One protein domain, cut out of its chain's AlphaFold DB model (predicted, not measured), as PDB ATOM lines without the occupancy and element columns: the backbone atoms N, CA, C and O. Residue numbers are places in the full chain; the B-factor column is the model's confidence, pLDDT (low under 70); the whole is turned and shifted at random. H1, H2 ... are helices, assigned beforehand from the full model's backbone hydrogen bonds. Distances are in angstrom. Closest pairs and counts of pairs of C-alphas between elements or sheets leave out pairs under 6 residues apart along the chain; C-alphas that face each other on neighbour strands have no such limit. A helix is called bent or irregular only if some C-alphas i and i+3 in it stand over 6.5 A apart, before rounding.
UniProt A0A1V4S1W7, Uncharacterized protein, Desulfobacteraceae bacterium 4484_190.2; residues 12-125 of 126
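AT A GLANCE: This is residues 12 to 125 of the 126 residues of an uncharacterized protein of Desulfobacteraceae bacterium 4484_190.2 (UniProt A0A1V4S1W7). Look for an up-and-down bundle of three helices, H3, H4 and H5, their centres in a triangle, with H2 beside H3 and H1 crosswise at that end. The hairpin of H6 and H7 packs on H5 at the other end, and residues 120 to 125 stick out. The printed part has 114 residues, with seven named helices, H1 to H7 in chain order, and no named strand: all helix. It is compact, radius of gyration of the C-alphas 14.7 A, spanning 43 by 34 by 21 A.

IN THESE COORDINATES: Find C-alpha 12 at (-10.836, -18.672, -28.235), where H1, residues 12 to 19, begins. Read on through H2, 23 to 35, H3, 40 to 52, and H4, 56 to 69, 19.9 A long. H5, 73 to 90, covers 26.3 A and is only just irregular, C-alphas 86 and 89 being 6.9 A apart. After H6, 94 to 102, H7 runs 24.8 A from 107 to C-alpha 123 at (9.234, -38.296, -43.981).

HOW THE PARTS SIT: Compare Tyr 63 and Phe 83, the closest C-alphas of the hairpin H4 and H5, 6.0 A apart. H3 and H4 touch at Ser 47 and Leu 59, 6.8 A, opposite ways at a shallow 10 degrees. H2 touches H3 at Ile 29 and Phe 42, 5.7 A. With residues 48 to 52 alone, H3 touches H1, closest at Arg 19 and Phe 52, 5.5 A. H5 touches H6 with residues 80 to 88 alone, closest at Tyr 84 and Ala 94, 4.9 A. Each O i to N i+4 pair is within hydrogen-bond range in H1, H2, H4, H6 and H7; H3 has 8 of 9, H5 12 of 14.

THE WHOLE: The C-alphas of Leu 13 and Asp 105 are farthest apart, 46.1 A. You will find no cut and no long link. Confidence is under 70 at residues 12 to 14 and 124 to 125.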
ATOM      1  N   ALA A  12     -10.333 -19.811 -27.474       68.19
ATOM      2  CA  ALA A  12     -10.836 -18.672 -28.235       68.19
ATOM      3  C   ALA A  12     -10.369 -17.334 -27.638       68.19
ATOM      4  O   ALA A  12      -9.931 -16.446 -28.375       68.19
ATOM      5  N   LEU A  13     -10.417 -17.197 -26.310       68.25
ATOM      6  CA  LEU A  13      -9.935 -16.010 -25.608       68.25
ATOM      7  C   LEU A  13      -8.407 -15.897 -25.679       68.25
ATOM      8  O   LEU A  13      -7.890 -14.820 -25.978       68.25
ATOM      9  N   ILE A  14      -7.695 -17.012 -25.492       69.44
ATOM     10  CA  ILE A  14      -6.234 -17.082 -25.628       69.44
ATOM     11  C   ILE A  14      -5.833 -16.647 -27.046       69.44
ATOM     12  O   ILE A  14      -5.132 -15.648 -27.211       69.44
ATOM     13  N   ARG A  15      -6.383 -17.290 -28.087       72.75
ATOM     14  CA  ARG A  15      -6.161 -16.912 -29.497       72.75
ATOM     15  C   ARG A  15      -6.453 -15.442 -29.758       72.75
ATOM     16  O   ARG A  15      -5.722 -14.809 -30.512       72.75
ATOM     17  N   ARG A  16      -7.503 -14.879 -29.151       75.50
ATOM     18  CA  ARG A  16      -7.838 -13.459 -29.302       75.50
ATOM     19  C   ARG A  16      -6.730 -12.554 -28.764       75.50
ATOM     20  O   ARG A  16      -6.352 -11.622 -29.468       75.50
ATOM     21  N   TYR A  17      -6.198 -12.814 -27.569       73.38
ATOM     22  CA  TYR A  17      -5.127 -11.988 -27.000       73.38
ATOM     23  C   TYR A  17      -3.808 -12.105 -27.769       73.38
ATOM     24  O   TYR A  17      -3.154 -11.087 -28.005       73.38
ATOM     25  N   PHE A  18      -3.452 -13.314 -28.205       76.88
ATOM     26  CA  PHE A  18      -2.273 -13.550 -29.042       76.88
ATOM     27  C   PHE A  18      -2.403 -12.861 -30.411       76.88
ATOM     28  O   PHE A  18      -1.530 -12.085 -30.794       76.88
ATOM     29  N   ARG A  19      -3.549 -13.002 -31.097       75.50
ATOM     30  CA  ARG A  19      -3.830 -12.303 -32.369       75.50
ATOM     31  C   ARG A  19      -3.742 -10.789 -32.257       75.50
ATOM     32  O   ARG A  19      -3.226 -10.139 -33.156       75.50
ATOM     33  N   GLN A  20      -4.222 -10.221 -31.154       81.38
ATOM     34  CA  GLN A  20      -4.185  -8.775 -30.930       81.38
ATOM     35  C   GLN A  20      -2.778  -8.229 -30.649       81.38
ATOM     36  O   GLN A  20      -2.619  -7.014 -30.563       81.38
ATOM     37  N   GLY A  21      -1.766  -9.088 -30.489       76.31
ATOM     38  CA  GLY A  21      -0.397  -8.646 -30.229       76.31
ATOM     39  C   GLY A  21      -0.270  -7.966 -28.873       76.31
ATOM     40  O   GLY A  21       0.441  -6.968 -28.737       76.31
ATOM     41  N   ASN A  22      -1.008  -8.471 -27.876       84.00
ATOM     42  CA  ASN A  22      -1.057  -7.884 -26.546       84.00
ATOM     43  C   ASN A  22       0.360  -7.812 -25.941       84.00
ATOM     44  O   ASN A  22       0.953  -8.827 -25.574       84.00
ATOM     45  N   GLN A  23       0.891  -6.592 -25.820       83.81
ATOM     46  CA  GLN A  23       2.257  -6.355 -25.347       83.81
ATOM     47  C   GLN A  23       2.455  -6.777 -23.887       83.81
ATOM     48  O   GLN A  23       3.547  -7.203 -23.520       83.81
ATOM     49  N   HIS A  24       1.403  -6.733 -23.061       86.69
ATOM     50  CA  HIS A  24       1.479  -7.229 -21.690       86.69
ATOM     51  C   HIS A  24       1.656  -8.745 -21.661       86.69
ATOM     52  O   HIS A  24       2.518  -9.237 -20.938       86.69
ATOM     53  N   LEU A  25       0.918  -9.482 -22.494       86.75
ATOM     54  CA  LEU A  25       1.081 -10.932 -22.607       86.75
ATOM     55  C   LEU A  25       2.501 -11.295 -23.057       86.75
ATOM     56  O   LEU A  25       3.162 -12.099 -22.404       86.75
ATOM     57  N   LYS A  26       3.011 -10.626 -24.096       89.94
ATOM     58  CA  LYS A  26       4.398 -10.799 -24.549       89.94
ATOM     59  C   LYS A  26       5.411 -10.501 -23.435       89.94
ATOM     60  O   LYS A  26       6.356 -11.260 -23.248       89.94
ATOM     61  N   SER A  27       5.193  -9.438 -22.657       91.19
ATOM     62  CA  SER A  27       6.067  -9.091 -21.528       91.19
ATOM     63  C   SER A  27       6.052 -10.139 -20.411       91.19
ATOM     64  O   SER A  27       7.093 -10.397 -19.814       91.19
ATOM     65  N   LEU A  28       4.909 -10.787 -20.159       92.62
ATOM     66  CA  LEU A  28       4.802 -11.870 -19.180       92.62
ATOM     67  C   LEU A  28       5.548 -13.120 -19.647       92.62
ATOM     68  O   LEU A  28       6.261 -13.722 -18.848       92.62
ATOM     69  N   ILE A  29       5.433 -13.471 -20.932       93.06
ATOM     70  CA  ILE A  29       6.186 -14.584 -21.529       93.06
ATOM     71  C   ILE A  29       7.689 -14.321 -21.398       93.06
ATOM     72  O   ILE A  29       8.429 -15.160 -20.892       93.06
ATOM     73  N   TYR A  30       8.141 -13.120 -21.768       94.12
ATOM     74  CA  TYR A  30       9.543 -12.734 -21.616       94.12
ATOM     75  C   TYR A  30      10.012 -12.769 -20.173       94.12
ATOM     76  O   TYR A  30      11.097 -13.275 -19.908       94.12
ATOM     77  N   ARG A  31       9.195 -12.284 -19.237       94.75
ATOM     78  CA  ARG A  31       9.546 -12.331 -17.822       94.75
ATOM     79  C   ARG A  31       9.681 -13.767 -17.316       94.75
ATOM     80  O   ARG A  31      10.561 -14.040 -16.508       94.75
ATOM     81  N   GLY A  32       8.840 -14.672 -17.806       94.50
ATOM     82  CA  GLY A  32       8.962 -16.105 -17.562       94.50
ATOM     83  C   GLY A  32      10.283 -16.673 -18.062       94.50
ATOM     84  O   GLY A  32      11.022 -17.257 -17.278       94.50
ATOM     85  N   LEU A  33      10.625 -16.407 -19.325       95.88
ATOM     86  CA  LEU A  33      11.882 -16.853 -19.943       95.88
ATOM     87  C   LEU A  33      13.133 -16.223 -19.316       95.88
ATOM     88  O   LEU A  33      14.202 -16.821 -19.349       95.88
ATOM     89  N   GLU A  34      13.039 -15.021 -18.747       95.12
ATOM     90  CA  GLU A  34      14.136 -14.427 -17.970       95.12
ATOM     91  C   GLU A  34      14.424 -15.209 -16.682       95.12
ATOM     92  O   GLU A  34      15.574 -15.288 -16.259       95.12
ATOM     93  N   ILE A  35      13.385 -15.761 -16.050       96.06
ATOM     94  CA  ILE A  35      13.496 -16.512 -14.793       96.06
ATOM     95  C   ILE A  35      13.831 -17.980 -15.070       96.06
ATOM     96  O   ILE A  35      14.665 -18.561 -14.378       96.06
ATOM     97  N   ASN A  36      13.186 -18.575 -16.075       95.44
ATOM     98  CA  ASN A  36      13.365 -19.960 -16.486       95.44
ATOM     99  C   ASN A  36      13.546 -20.042 -18.017       95.44
ATOM    100  O   ASN A  36      12.576 -20.245 -18.747       95.44
ATOM    101  N   PRO A  37      14.777 -19.872 -18.529       95.56
ATOM    102  CA  PRO A  37      15.034 -19.781 -19.969       95.56
ATOM    103  C   PRO A  37      14.848 -21.104 -20.716       95.56
ATOM    104  O   PRO A  37      14.759 -21.096 -21.937       95.56
ATOM    105  N   THR A  38      14.805 -22.231 -20.005       97.19
ATOM    106  CA  THR A  38      14.626 -23.574 -20.578       97.19
ATOM    107  C   THR A  38      13.186 -24.074 -20.488       97.19
ATOM    108  O   THR A  38      12.935 -25.249 -20.747       97.19
ATOM    109  N   ASP A  39      12.253 -23.225 -20.061       95.81
ATOM    110  CA  ASP A  39      10.853 -23.597 -19.906       95.81
ATOM    111  C   ASP A  39      10.159 -23.734 -21.266       95.81
ATOM    112  O   ASP A  39       9.949 -22.753 -21.981       95.81
ATOM    113  N   ILE A  40       9.792 -24.969 -21.608       93.75
ATOM    114  CA  ILE A  40       9.139 -25.298 -22.880       93.75
ATOM    115  C   ILE A  40       7.765 -24.628 -22.980       93.75
ATOM    116  O   ILE A  40       7.393 -24.187 -24.059       93.75
ATOM    117  N   GLY A  41       7.028 -24.471 -21.876       92.31
ATOM    118  CA  GLY A  41       5.708 -23.835 -21.900       92.31
ATOM    119  C   GLY A  41       5.784 -22.362 -22.301       92.31
ATOM    120  O   GLY A  41       5.008 -21.903 -23.140       92.31
ATOM    121  N   PHE A  42       6.757 -21.628 -21.752       95.38
ATOM    122  CA  PHE A  42       7.001 -20.240 -22.149       95.38
ATOM    123  C   PHE A  42       7.558 -20.108 -23.576       95.38
ATOM    124  O   PHE A  42       7.252 -19.123 -24.252       95.38
ATOM    125  N   LEU A  43       8.378 -21.059 -24.037       96.81
ATOM    126  CA  LEU A  43       8.883 -21.077 -25.416       96.81
ATOM    127  C   LEU A  43       7.762 -21.375 -26.420       96.81
ATOM    128  O   LEU A  43       7.622 -20.633 -27.385       96.81
ATOM    129  N   ASP A  44       6.905 -22.354 -26.135       93.25
ATOM    130  CA  ASP A  44       5.711 -22.678 -26.921       93.25
ATOM    131  C   ASP A  44       4.721 -21.501 -26.961       93.25
ATOM    132  O   ASP A  44       4.208 -21.135 -28.016       93.25
ATOM    133  N   ASP A  45       4.501 -20.811 -25.834       92.69
ATOM    134  CA  ASP A  45       3.735 -19.558 -25.823       92.69
ATOM    135  C   ASP A  45       4.364 -18.487 -26.729       92.69
ATOM    136  O   ASP A  45       3.650 -17.747 -27.411       92.69
ATOM    137  N   LEU A  46       5.695 -18.383 -26.759       94.69
ATOM    138  CA  LEU A  46       6.381 -17.435 -27.632       94.69
ATOM    139  C   LEU A  46       6.261 -17.824 -29.114       94.69
ATOM    140  O   LEU A  46       6.023 -16.942 -29.942       94.69
ATOM    141  N   SER A  47       6.375 -19.112 -29.438       94.00
ATOM    142  CA  SER A  47       6.139 -19.674 -30.776       94.00
ATOM    143  C   SER A  47       4.714 -19.404 -31.245       94.00
ATOM    144  O   SER A  47       4.491 -18.886 -32.338       94.00
ATOM    145  N   PHE A  48       3.734 -19.608 -30.372       91.31
ATOM    146  CA  PHE A  48       2.344 -19.304 -30.678       91.31
ATOM    147  C   PHE A  48       2.100 -17.800 -30.888       91.31
ATOM    148  O   PHE A  48       1.288 -17.392 -31.719       91.31
ATOM    149  N   PHE A  49       2.815 -16.933 -30.163       91.69
ATOM    150  CA  PHE A  49       2.802 -15.495 -30.444       91.69
ATOM    151  C   PHE A  49       3.402 -15.175 -31.815       91.69
ATOM    152  O   PHE A  49       2.864 -14.322 -32.529       91.69
ATOM    153  N   HIS A  50       4.483 -15.864 -32.187       92.88
ATOM    154  CA  HIS A  50       5.148 -15.708 -33.474       92.88
ATOM    155  C   HIS A  50       4.214 -15.999 -34.657       92.88
ATOM    156  O   HIS A  50       4.257 -15.236 -35.626       92.88
ATOM    157  N   GLU A  51       3.322 -16.993 -34.553       89.81
ATOM    158  CA  GLU A  51       2.337 -17.320 -35.602       89.81
ATOM    159  C   GLU A  51       1.488 -16.112 -36.040       89.81
ATOM    160  O   GLU A  51       1.085 -16.008 -37.199       89.81
ATOM    161  N   PHE A  52       1.195 -15.188 -35.120       88.00
ATOM    162  CA  PHE A  52       0.392 -13.992 -35.407       88.00
ATOM    163  C   PHE A  52       1.233 -12.731 -35.603       88.00
ATOM    164  O   PHE A  52       0.793 -11.800 -36.277       88.00
ATOM    165  N   HIS A  53       2.421 -12.691 -35.002       89.81
ATOM    166  CA  HIS A  53       3.324 -11.543 -35.012       89.81
ATOM    167  C   HIS A  53       4.734 -12.018 -35.359       89.81
ATOM    168  O   HIS A  53       5.499 -12.337 -34.445       89.81
ATOM    169  N   PRO A  54       5.096 -12.060 -36.657       91.25
ATOM    170  CA  PRO A  54       6.363 -12.609 -37.116       91.25
ATOM    171  C   PRO A  54       7.578 -12.049 -36.368       91.25
ATOM    172  O   PRO A  54       7.847 -10.849 -36.384       91.25
ATOM    173  N   MET A  55       8.306 -12.932 -35.685       95.00
ATOM    174  CA  MET A  55       9.437 -12.597 -34.825       95.00
ATOM    175  C   MET A  55      10.478 -13.722 -34.775       95.00
ATOM    176  O   MET A  55      11.098 -13.962 -33.739       95.00
ATOM    177  N   LEU A  56      10.696 -14.377 -35.918       96.75
ATOM    178  CA  LEU A  56      11.557 -15.549 -36.066       96.75
ATOM    179  C   LEU A  56      12.957 -15.360 -35.462       96.75
ATOM    180  O   LEU A  56      13.438 -16.227 -34.745       96.75
ATOM    181  N   VAL A  57      13.597 -14.205 -35.681       97.25
ATOM    182  CA  VAL A  57      14.941 -13.913 -35.137       97.25
ATOM    183  C   VAL A  57      14.967 -14.006 -33.610       97.25
ATOM    184  O   VAL A  57      15.912 -14.535 -33.026       97.25
ATOM    185  N   GLU A  58      13.924 -13.505 -32.950       96.19
ATOM    186  CA  GLU A  58      13.817 -13.589 -31.497       96.19
ATOM    187  C   GLU A  58      13.527 -15.020 -31.048       96.19
ATOM    188  O   GLU A  58      14.089 -15.464 -30.049       96.19
ATOM    189  N   LEU A  59      12.693 -15.747 -31.794       97.00
ATOM    190  CA  LEU A  59      12.375 -17.137 -31.496       97.00
ATOM    191  C   LEU A  59      13.627 -18.022 -31.576       97.00
ATOM    192  O   LEU A  59      13.957 -18.712 -30.611       97.00
ATOM    193  N   ILE A  60      14.396 -17.889 -32.662       98.31
ATOM    194  CA  ILE A  60      15.698 -18.539 -32.858       98.31
ATOM    195  C   ILE A  60      16.627 -18.246 -31.683       98.31
ATOM    196  O   ILE A  60      17.232 -19.167 -31.130       98.31
ATOM    197  N   ARG A  61      16.738 -16.976 -31.274       98.12
ATOM    198  CA  ARG A  61      17.599 -16.578 -30.155       98.12
ATOM    199  C   ARG A  61      17.206 -17.293 -28.864       98.12
ATOM    200  O   ARG A  61      18.063 -17.889 -28.218       98.12
ATOM    201  N   ARG A  62      15.918 -17.265 -28.508       97.94
ATOM    202  CA  ARG A  62      15.419 -17.846 -27.252       97.94
ATOM    203  C   ARG A  62      15.584 -19.359 -27.209       97.94
ATOM    204  O   ARG A  62      16.102 -19.863 -26.217       97.94
ATOM    205  N   TYR A  63      15.241 -20.065 -28.284       98.44
ATOM    206  CA  TYR A  63      15.467 -21.508 -28.355       98.44
ATOM    207  C   TYR A  63      16.946 -21.880 -28.347       98.44
ATOM    208  O   TYR A  63      17.332 -22.838 -27.677       98.44
ATOM    209  N   THR A  64      17.793 -21.123 -29.047       98.38
ATOM    210  CA  THR A  64      19.241 -21.375 -29.048       98.38
ATOM    211  C   THR A  64      19.818 -21.228 -27.641       98.38
ATOM    212  O   THR A  64      20.579 -22.087 -27.194       98.38
ATOM    213  N   ASP A  65      19.433 -20.176 -26.917       97.94
ATOM    214  CA  ASP A  65      19.874 -19.952 -25.538       97.94
ATOM    215  C   ASP A  65      19.337 -21.028 -24.582       97.94
ATOM    216  O   ASP A  65      20.104 -21.571 -23.781       97.94
ATOM    217  N   ALA A  66      18.068 -21.424 -24.719       98.25
ATOM    218  CA  ALA A  66      17.482 -22.535 -23.971       98.25
ATOM    219  C   ALA A  66      18.262 -23.842 -24.199       98.25
ATOM    220  O   ALA A  66      18.678 -24.510 -23.249       98.25
ATOM    221  N   CYS A  67      18.545 -24.168 -25.463       98.25
ATOM    222  CA  CYS A  67      19.328 -25.339 -25.847       98.25
ATOM    223  C   CYS A  67      20.750 -25.294 -25.279       98.25
ATOM    224  O   CYS A  67      21.288 -26.340 -24.920       98.25
ATOM    225  N   ARG A  68      21.377 -24.114 -25.178       97.50
ATOM    226  CA  ARG A  68      22.715 -23.952 -24.576       97.50
ATOM    227  C   ARG A  68      22.696 -24.225 -23.081       97.50
ATOM    228  O   ARG A  68      23.548 -24.971 -22.596       97.50
ATOM    229  N   ILE A  69      21.720 -23.656 -22.379       97.69
ATOM    230  CA  ILE A  69      21.612 -23.727 -20.920       97.69
ATOM    231  C   ILE A  69      21.211 -25.129 -20.460       97.69
ATOM    232  O   ILE A  69      21.778 -25.623 -19.485       97.69
ATOM    233  N   GLN A  70      20.287 -25.789 -21.165       97.75
ATOM    234  CA  GLN A  70      19.767 -27.090 -20.754       97.75
ATOM    235  C   GLN A  70      20.878 -28.148 -20.682       97.75
ATOM    236  O   GLN A  70      21.602 -28.358 -21.653       97.75
ATOM    237  N   GLN A  71      21.006 -28.818 -19.539       96.62
ATOM    238  CA  GLN A  71      21.992 -29.881 -19.309       96.62
ATOM    239  C   GLN A  71      21.359 -31.270 -19.286       96.62
ATOM    240  O   GLN A  71      22.035 -32.245 -19.597       96.62
ATOM    241  N   ASN A  72      20.076 -31.374 -18.927       97.75
ATOM    242  CA  ASN A  72      19.366 -32.642 -18.963       97.75
ATOM    243  C   ASN A  72      19.180 -33.086 -20.434       97.75
ATOM    244  O   ASN A  72      18.585 -32.337 -21.214       97.75
ATOM    245  N   PRO A  73      19.663 -34.281 -20.827       97.56
ATOM    246  CA  PRO A  73      19.576 -34.768 -22.206       97.56
ATOM    247  C   PRO A  73      18.148 -34.946 -22.734       97.56
ATOM    248  O   PRO A  73      17.887 -34.668 -23.904       97.56
ATOM    249  N   GLU A  74      17.224 -35.397 -21.887       97.19
ATOM    250  CA  GLU A  74      15.828 -35.658 -22.254       97.19
ATOM    251  C   GLU A  74      15.113 -34.336 -22.537       97.19
ATOM    252  O   GLU A  74      14.571 -34.143 -23.626       97.19
ATOM    253  N   THR A  75      15.230 -33.368 -21.625       96.94
ATOM    254  CA  THR A  75      14.671 -32.025 -21.823       96.94
ATOM    255  C   THR A  75      15.356 -31.285 -22.972       96.94
ATOM    256  O   THR A  75      14.715 -30.522 -23.688       96.94
ATOM    257  N   PHE A  76      16.656 -31.502 -23.198       98.44
ATOM    258  CA  PHE A  76      17.341 -30.955 -24.372       98.44
ATOM    259  C   PHE A  76      16.761 -31.520 -25.677       98.44
ATOM    260  O   PHE A  76      16.532 -30.765 -26.617       98.44
ATOM    261  N   SER A  77      16.490 -32.827 -25.728       98.38
ATOM    262  CA  SER A  77      15.860 -33.477 -26.882       98.38
ATOM    263  C   SER A  77      14.449 -32.939 -27.152       98.38
ATOM    264  O   SER A  77      14.058 -32.748 -28.303       98.38
ATOM    265  N   GLU A  78      13.672 -32.659 -26.104       98.06
ATOM    266  CA  GLU A  78      12.378 -31.973 -26.221       98.06
ATOM    267  C   GLU A  78      12.527 -30.547 -26.759       98.06
ATOM    268  O   GLU A  78      11.874 -30.207 -27.741       98.06
ATOM    269  N   LEU A  79      13.435 -29.747 -26.192       98.38
ATOM    270  CA  LEU A  79      13.695 -28.376 -26.647       98.38
ATOM    271  C   LEU A  79      14.156 -28.312 -28.104       98.38
ATOM    272  O   LEU A  79      13.727 -27.431 -28.842       98.38
ATOM    273  N   ALA A  80      15.028 -29.229 -28.526       98.38
ATOM    274  CA  ALA A  80      15.506 -29.278 -29.901       98.38
ATOM    275  C   ALA A  80      14.367 -29.607 -30.880       98.38
ATOM    276  O   ALA A  80      14.277 -28.974 -31.932       98.38
ATOM    277  N   ARG A  81      13.485 -30.555 -30.525       98.06
ATOM    278  CA  ARG A  81      12.285 -30.884 -31.315       98.06
ATOM    279  C   ARG A  81      11.329 -29.707 -31.411       98.06
ATOM    280  O   ARG A  81      10.890 -29.365 -32.504       98.06
ATOM    281  N   ASP A  82      11.047 -29.078 -30.279       97.81
ATOM    282  CA  ASP A  82      10.157 -27.924 -30.209       97.81
ATOM    283  C   ASP A  82      10.705 -26.751 -31.042       97.81
ATOM    284  O   ASP A  82       9.983 -26.146 -31.828       97.81
ATOM    285  N   PHE A  83      12.017 -26.502 -30.979       98.31
ATOM    286  CA  PHE A  83      12.678 -25.508 -31.824       98.31
ATOM    287  C   PHE A  83      12.509 -25.821 -33.319       98.31
ATOM    288  O   PHE A  83      12.137 -24.936 -34.091       98.31
ATOM    289  N   TYR A  84      12.751 -27.068 -33.729       98.06
ATOM    290  CA  TYR A  84      12.578 -27.495 -35.117       98.06
ATOM    291  C   TYR A  84      11.150 -27.263 -35.612       98.06
ATOM    292  O   TYR A  84      10.958 -26.512 -36.568       98.06
ATOM    293  N   TYR A  85      10.143 -27.808 -34.930       96.81
ATOM    294  CA  TYR A  85       8.759 -27.685 -35.390       96.81
ATOM    295  C   TYR A  85       8.237 -26.246 -35.370       96.81
ATOM    296  O   TYR A  85       7.483 -25.869 -36.264       96.81
ATOM    297  N   ASN A  86       8.673 -25.422 -34.415       96.69
ATOM    298  CA  ASN A  86       8.202 -24.041 -34.295       96.69
ATOM    299  C   ASN A  86       8.909 -23.050 -35.227       96.69
ATOM    300  O   ASN A  86       8.530 -21.882 -35.267       96.69
ATOM    301  N   THR A  87       9.937 -23.481 -35.964       97.44
ATOM    302  CA  THR A  87      10.669 -22.612 -36.902       97.44
ATOM    303  C   THR A  87      10.778 -23.173 -38.321       97.44
ATOM    304  O   THR A  87      11.058 -22.421 -39.257       97.44
ATOM    305  N   ALA A  88      10.461 -24.457 -38.516       96.00
ATOM    306  CA  ALA A  88      10.325 -25.074 -39.831       96.00
ATOM    307  C   ALA A  88       9.278 -24.390 -40.741       96.00
ATOM    308  O   ALA A  88       9.564 -24.247 -41.931       96.00
ATOM    309  N   PRO A  89       8.112 -23.899 -40.254       95.50
ATOM    310  CA  PRO A  89       7.155 -23.170 -41.097       95.50
ATOM    311  C   PRO A  89       7.730 -21.900 -41.738       95.50
ATOM    312  O   PRO A  89       7.312 -21.521 -42.831       95.50
ATOM    313  N   ASP A  90       8.708 -21.269 -41.085       96.69
ATOM    314  CA  ASP A  90       9.436 -20.107 -41.601       96.69
ATOM    315  C   ASP A  90      10.695 -20.495 -42.404       96.69
ATOM    316  O   ASP A  90      11.444 -19.624 -42.853       96.69
ATOM    317  N   GLY A  91      10.938 -21.796 -42.603       96.00
ATOM    318  CA  GLY A  91      12.064 -22.336 -43.368       96.00
ATOM    319  C   GLY A  91      13.399 -22.340 -42.622       96.00
ATOM    320  O   GLY A  91      14.451 -22.344 -43.262       96.00
ATOM    321  N   TYR A  92      13.389 -22.291 -41.287       97.88
ATOM    322  CA  TYR A  92      14.616 -22.361 -40.497       97.88
ATOM    323  C   TYR A  92      14.978 -23.806 -40.129       97.88
ATOM    324  O   TYR A  92      14.226 -24.519 -39.467       97.88
ATOM    325  N   GLU A  93      16.188 -24.212 -40.502       97.06
ATOM    326  CA  GLU A  93      16.717 -25.562 -40.295       97.06
ATOM    327  C   GLU A  93      17.325 -25.729 -38.890       97.06
ATOM    328  O   GLU A  93      18.548 -25.784 -38.715       97.06
ATOM    329  N   ALA A  94      16.475 -25.787 -37.857       98.19
ATOM    330  CA  ALA A  94      16.928 -25.726 -36.465       98.19
ATOM    331  C   ALA A  94      17.917 -26.835 -36.078       98.19
ATOM    332  O   ALA A  94      18.923 -26.553 -35.428       98.19
ATOM    333  N   TYR A  95      17.684 -28.085 -36.492       98.00
ATOM    334  CA  TYR A  95      18.612 -29.174 -36.180       98.00
ATOM    335  C   TYR A  95      19.977 -28.981 -36.825       98.00
ATOM    336  O   TYR A  95      20.991 -29.190 -36.162       98.00
ATOM    337  N   HIS A  96      20.023 -28.541 -38.083       96.81
ATOM    338  CA  HIS A  96      21.285 -28.257 -38.758       96.81
ATOM    339  C   HIS A  96      22.036 -27.112 -38.070       96.81
ATOM    340  O   HIS A  96      23.223 -27.252 -37.784       96.81
ATOM    341  N   ALA A  97      21.339 -26.041 -37.681       98.06
ATOM    342  CA  ALA A  97      21.944 -24.947 -36.925       98.06
ATOM    343  C   ALA A  97      22.468 -25.394 -35.546       98.06
ATOM    344  O   ALA A  97      23.582 -25.051 -35.151       98.06
ATOM    345  N   LEU A  98      21.704 -26.203 -34.802       98.06
ATOM    346  CA  LEU A  98      22.167 -26.761 -33.527       98.06
ATOM    347  C   LEU A  98      23.359 -27.708 -33.729       98.06
ATOM    348  O   LEU A  98      24.256 -27.760 -32.885       98.06
ATOM    349  N   LYS A  99      23.397 -28.438 -34.847       96.56
ATOM    350  CA  LYS A  99      24.495 -29.347 -35.174       96.56
ATOM    351  C   LYS A  99      25.812 -28.605 -35.376       96.56
ATOM    352  O   LYS A  99      26.839 -29.047 -34.863       96.56
ATOM    353  N   GLU A 100      25.773 -27.464 -36.056       96.81
ATOM    354  CA  GLU A 100      26.932 -26.580 -36.217       96.81
ATOM    355  C   GLU A 100      27.447 -26.042 -34.872       96.81
ATOM    356  O   GLU A 100      28.651 -25.865 -34.700       96.81
ATOM    357  N   ILE A 101      26.557 -25.829 -33.896       97.00
ATOM    358  CA  ILE A 101      26.922 -25.321 -32.565       97.00
ATOM    359  C   ILE A 101      27.621 -26.387 -31.711       97.00
ATOM    360  O   ILE A 101      28.582 -26.066 -31.012       97.00
ATOM    361  N   TYR A 102      27.128 -27.629 -31.711       96.12
ATOM    362  CA  TYR A 102      27.580 -28.656 -30.762       96.12
ATOM    363  C   TYR A 102      28.525 -29.710 -31.351       96.12
ATOM    364  O   TYR A 102      29.108 -30.467 -30.578       96.12
ATOM    365  N   GLY A 103      28.694 -29.792 -32.673       92.12
ATOM    366  CA  GLY A 103      29.525 -30.826 -33.304       92.12
ATOM    367  C   GLY A 103      28.935 -32.239 -33.185       92.12
ATOM    368  O   GLY A 103      27.810 -32.425 -32.727       92.12
ATOM    369  N   SER A 104      29.658 -33.268 -33.637       90.81
ATOM    370  CA  SER A 104      29.200 -34.679 -33.581       90.81
ATOM    371  C   SER A 104      29.760 -35.482 -32.417       90.81
ATOM    372  O   SER A 104      29.282 -36.573 -32.129       90.81
ATOM    373  N   ASP A 105      30.759 -34.944 -31.736       92.69
ATOM    374  CA  ASP A 105      31.484 -35.571 -30.638       92.69
ATOM    375  C   ASP A 105      30.912 -35.223 -29.255       92.69
ATOM    376  O   ASP A 105      31.291 -35.836 -28.257       92.69
ATOM    377  N   THR A 106      29.966 -34.286 -29.176       96.56
ATOM    378  CA  THR A 106      29.280 -33.940 -27.925       96.56
ATOM    379  C   THR A 106      27.981 -34.722 -27.741       96.56
ATOM    380  O   THR A 106      27.320 -35.108 -28.705       96.56
ATOM    381  N   GLN A 107      27.546 -34.891 -26.487       97.38
ATOM    382  CA  GLN A 107      26.271 -35.549 -26.170       97.38
ATOM    383  C   GLN A 107      25.076 -34.856 -26.848       97.38
ATOM    384  O   GLN A 107      24.222 -35.523 -27.425       97.38
ATOM    385  N   LYS A 108      25.037 -33.517 -26.829       98.25
ATOM    386  CA  LYS A 108      24.009 -32.729 -27.531       98.25
ATOM    387  C   LYS A 108      24.067 -32.950 -29.038       98.25
ATOM    388  O   LYS A 108      23.034 -33.150 -29.666       98.25
ATOM    389  N   GLY A 109      25.274 -32.984 -29.594       97.88
ATOM    390  CA  GLY A 109      25.537 -33.318 -30.986       97.88
ATOM    391  C   GLY A 109      24.970 -34.664 -31.426       97.88
ATOM    392  O   GLY A 109      24.317 -34.743 -32.466       97.88
ATOM    393  N   MET A 110      25.195 -35.705 -30.622       98.06
ATOM    394  CA  MET A 110      24.677 -37.055 -30.868       98.06
ATOM    395  C   MET A 110      23.148 -37.105 -30.770       98.06
ATOM    396  O   MET A 110      22.503 -37.749 -31.591       98.06
ATOM    397  N   ILE A 111      22.547 -36.390 -29.810       98.44
ATOM    398  CA  ILE A 111      21.083 -36.275 -29.707       98.44
ATOM    399  C   ILE A 111      20.505 -35.639 -30.974       98.44
ATOM    400  O   ILE A 111      19.535 -36.152 -31.521       98.44
ATOM    401  N   ILE A 112      21.119 -34.564 -31.474       98.25
ATOM    402  CA  ILE A 112      20.680 -33.909 -32.713       98.25
ATOM    403  C   ILE A 112      20.794 -34.859 -33.913       98.25
ATOM    404  O   ILE A 112      19.875 -34.904 -34.724       98.25
ATOM    405  N   ASP A 113      21.864 -35.656 -34.013       97.56
ATOM    406  CA  ASP A 113      21.991 -36.667 -35.079       97.56
ATOM    407  C   ASP A 113      20.852 -37.686 -35.032       97.56
ATOM    408  O   ASP A 113      20.264 -38.011 -36.065       97.56
ATOM    409  N   HIS A 114      20.513 -38.164 -33.832       97.19
ATOM    410  CA  HIS A 114      19.386 -39.072 -33.642       97.19
ATOM    411  C   HIS A 114      18.055 -38.436 -34.056       97.19
ATOM    412  O   HIS A 114      17.250 -39.104 -34.701       97.19
ATOM    413  N   LEU A 115      17.833 -37.158 -33.736       97.50
ATOM    414  CA  LEU A 115      16.623 -36.433 -34.134       97.50
ATOM    415  C   LEU A 115      16.539 -36.245 -35.655       97.50
ATOM    416  O   LEU A 115      15.506 -36.544 -36.245       97.50
ATOM    417  N   ILE A 116      17.635 -35.853 -36.314       96.62
ATOM    418  CA  ILE A 116      17.695 -35.736 -37.782       96.62
ATOM    419  C   ILE A 116      17.378 -37.076 -38.452       96.62
ATOM    420  O   ILE A 116      16.668 -37.122 -39.457       96.62
ATOM    421  N   GLN A 117      17.922 -38.175 -37.925       96.12
ATOM    422  CA  GLN A 117      17.651 -39.506 -38.460       96.12
ATOM    423  C   GLN A 117      16.178 -39.898 -38.270       96.12
ATOM    424  O   GLN A 117      15.577 -40.440 -39.197       96.12
ATOM    425  N   ALA A 118      15.591 -39.585 -37.113       94.50
ATOM    426  CA  ALA A 118      14.184 -39.851 -36.832       94.50
ATOM    427  C   ALA A 118      13.241 -39.099 -37.790       94.50
ATOM    428  O   ALA A 118      12.318 -39.718 -38.319       94.50
ATOM    429  N   GLU A 119      13.498 -37.816 -38.082       92.56
ATOM    430  CA  GLU A 119      12.678 -37.056 -39.042       92.56
ATOM    431  C   GLU A 119      12.770 -37.634 -40.459       92.56
ATOM    432  O   GLU A 119      11.752 -37.832 -41.115       92.56
ATOM    433  N   LYS A 120      13.972 -38.008 -40.920       90.88
ATOM    434  CA  LYS A 120      14.146 -38.636 -42.246       90.88
ATOM    435  C   LYS A 120      13.364 -39.939 -42.384       90.88
ATOM    436  O   LYS A 120      12.834 -40.239 -43.453       90.88
ATOM    437  N   GLU A 121      13.321 -40.737 -41.322       89.69
ATOM    438  CA  GLU A 121      12.549 -41.980 -41.297       89.69
ATOM    439  C   GLU A 121      11.040 -41.739 -41.251       89.69
ATOM    440  O   GLU A 121      10.289 -42.578 -41.747       89.69
ATOM    441  N   PHE A 122      10.595 -40.634 -40.655       82.12
ATOM    442  CA  PHE A 122       9.192 -40.235 -40.650       82.12
ATOM    443  C   PHE A 122       8.752 -39.740 -42.034       82.12
ATOM    444  O   PHE A 122       7.781 -40.262 -42.576       82.12
ATOM    445  N   ASP A 123       9.519 -38.838 -42.647       77.38
ATOM    446  CA  ASP A 123       9.234 -38.296 -43.981       77.38
ATOM    447  C   ASP A 123       9.272 -39.380 -45.068       77.38
ATOM    448  O   ASP A 123       8.458 -39.380 -45.985       77.38
ATOM    449  N   GLY A 124      10.174 -40.358 -44.948       66.88
ATOM    450  CA  GLY A 124      10.271 -41.484 -45.882       66.88
ATOM    451  C   GLY A 124       9.135 -42.514 -45.791       66.88
ATOM    452  O   GLY A 124       9.126 -43.470 -46.569       66.88
ATOM    453  N   ARG A 125       8.205 -42.371 -44.835       64.81
ATOM    454  CA  ARG A 125       7.027 -43.247 -44.672       64.81
ATOM    455  C   ARG A 125       5.741 -42.659 -45.262       64.81
ATOM    456  O   ARG A 125       4.721 -43.350 -45.206       64.81
TER     457      ARG A 125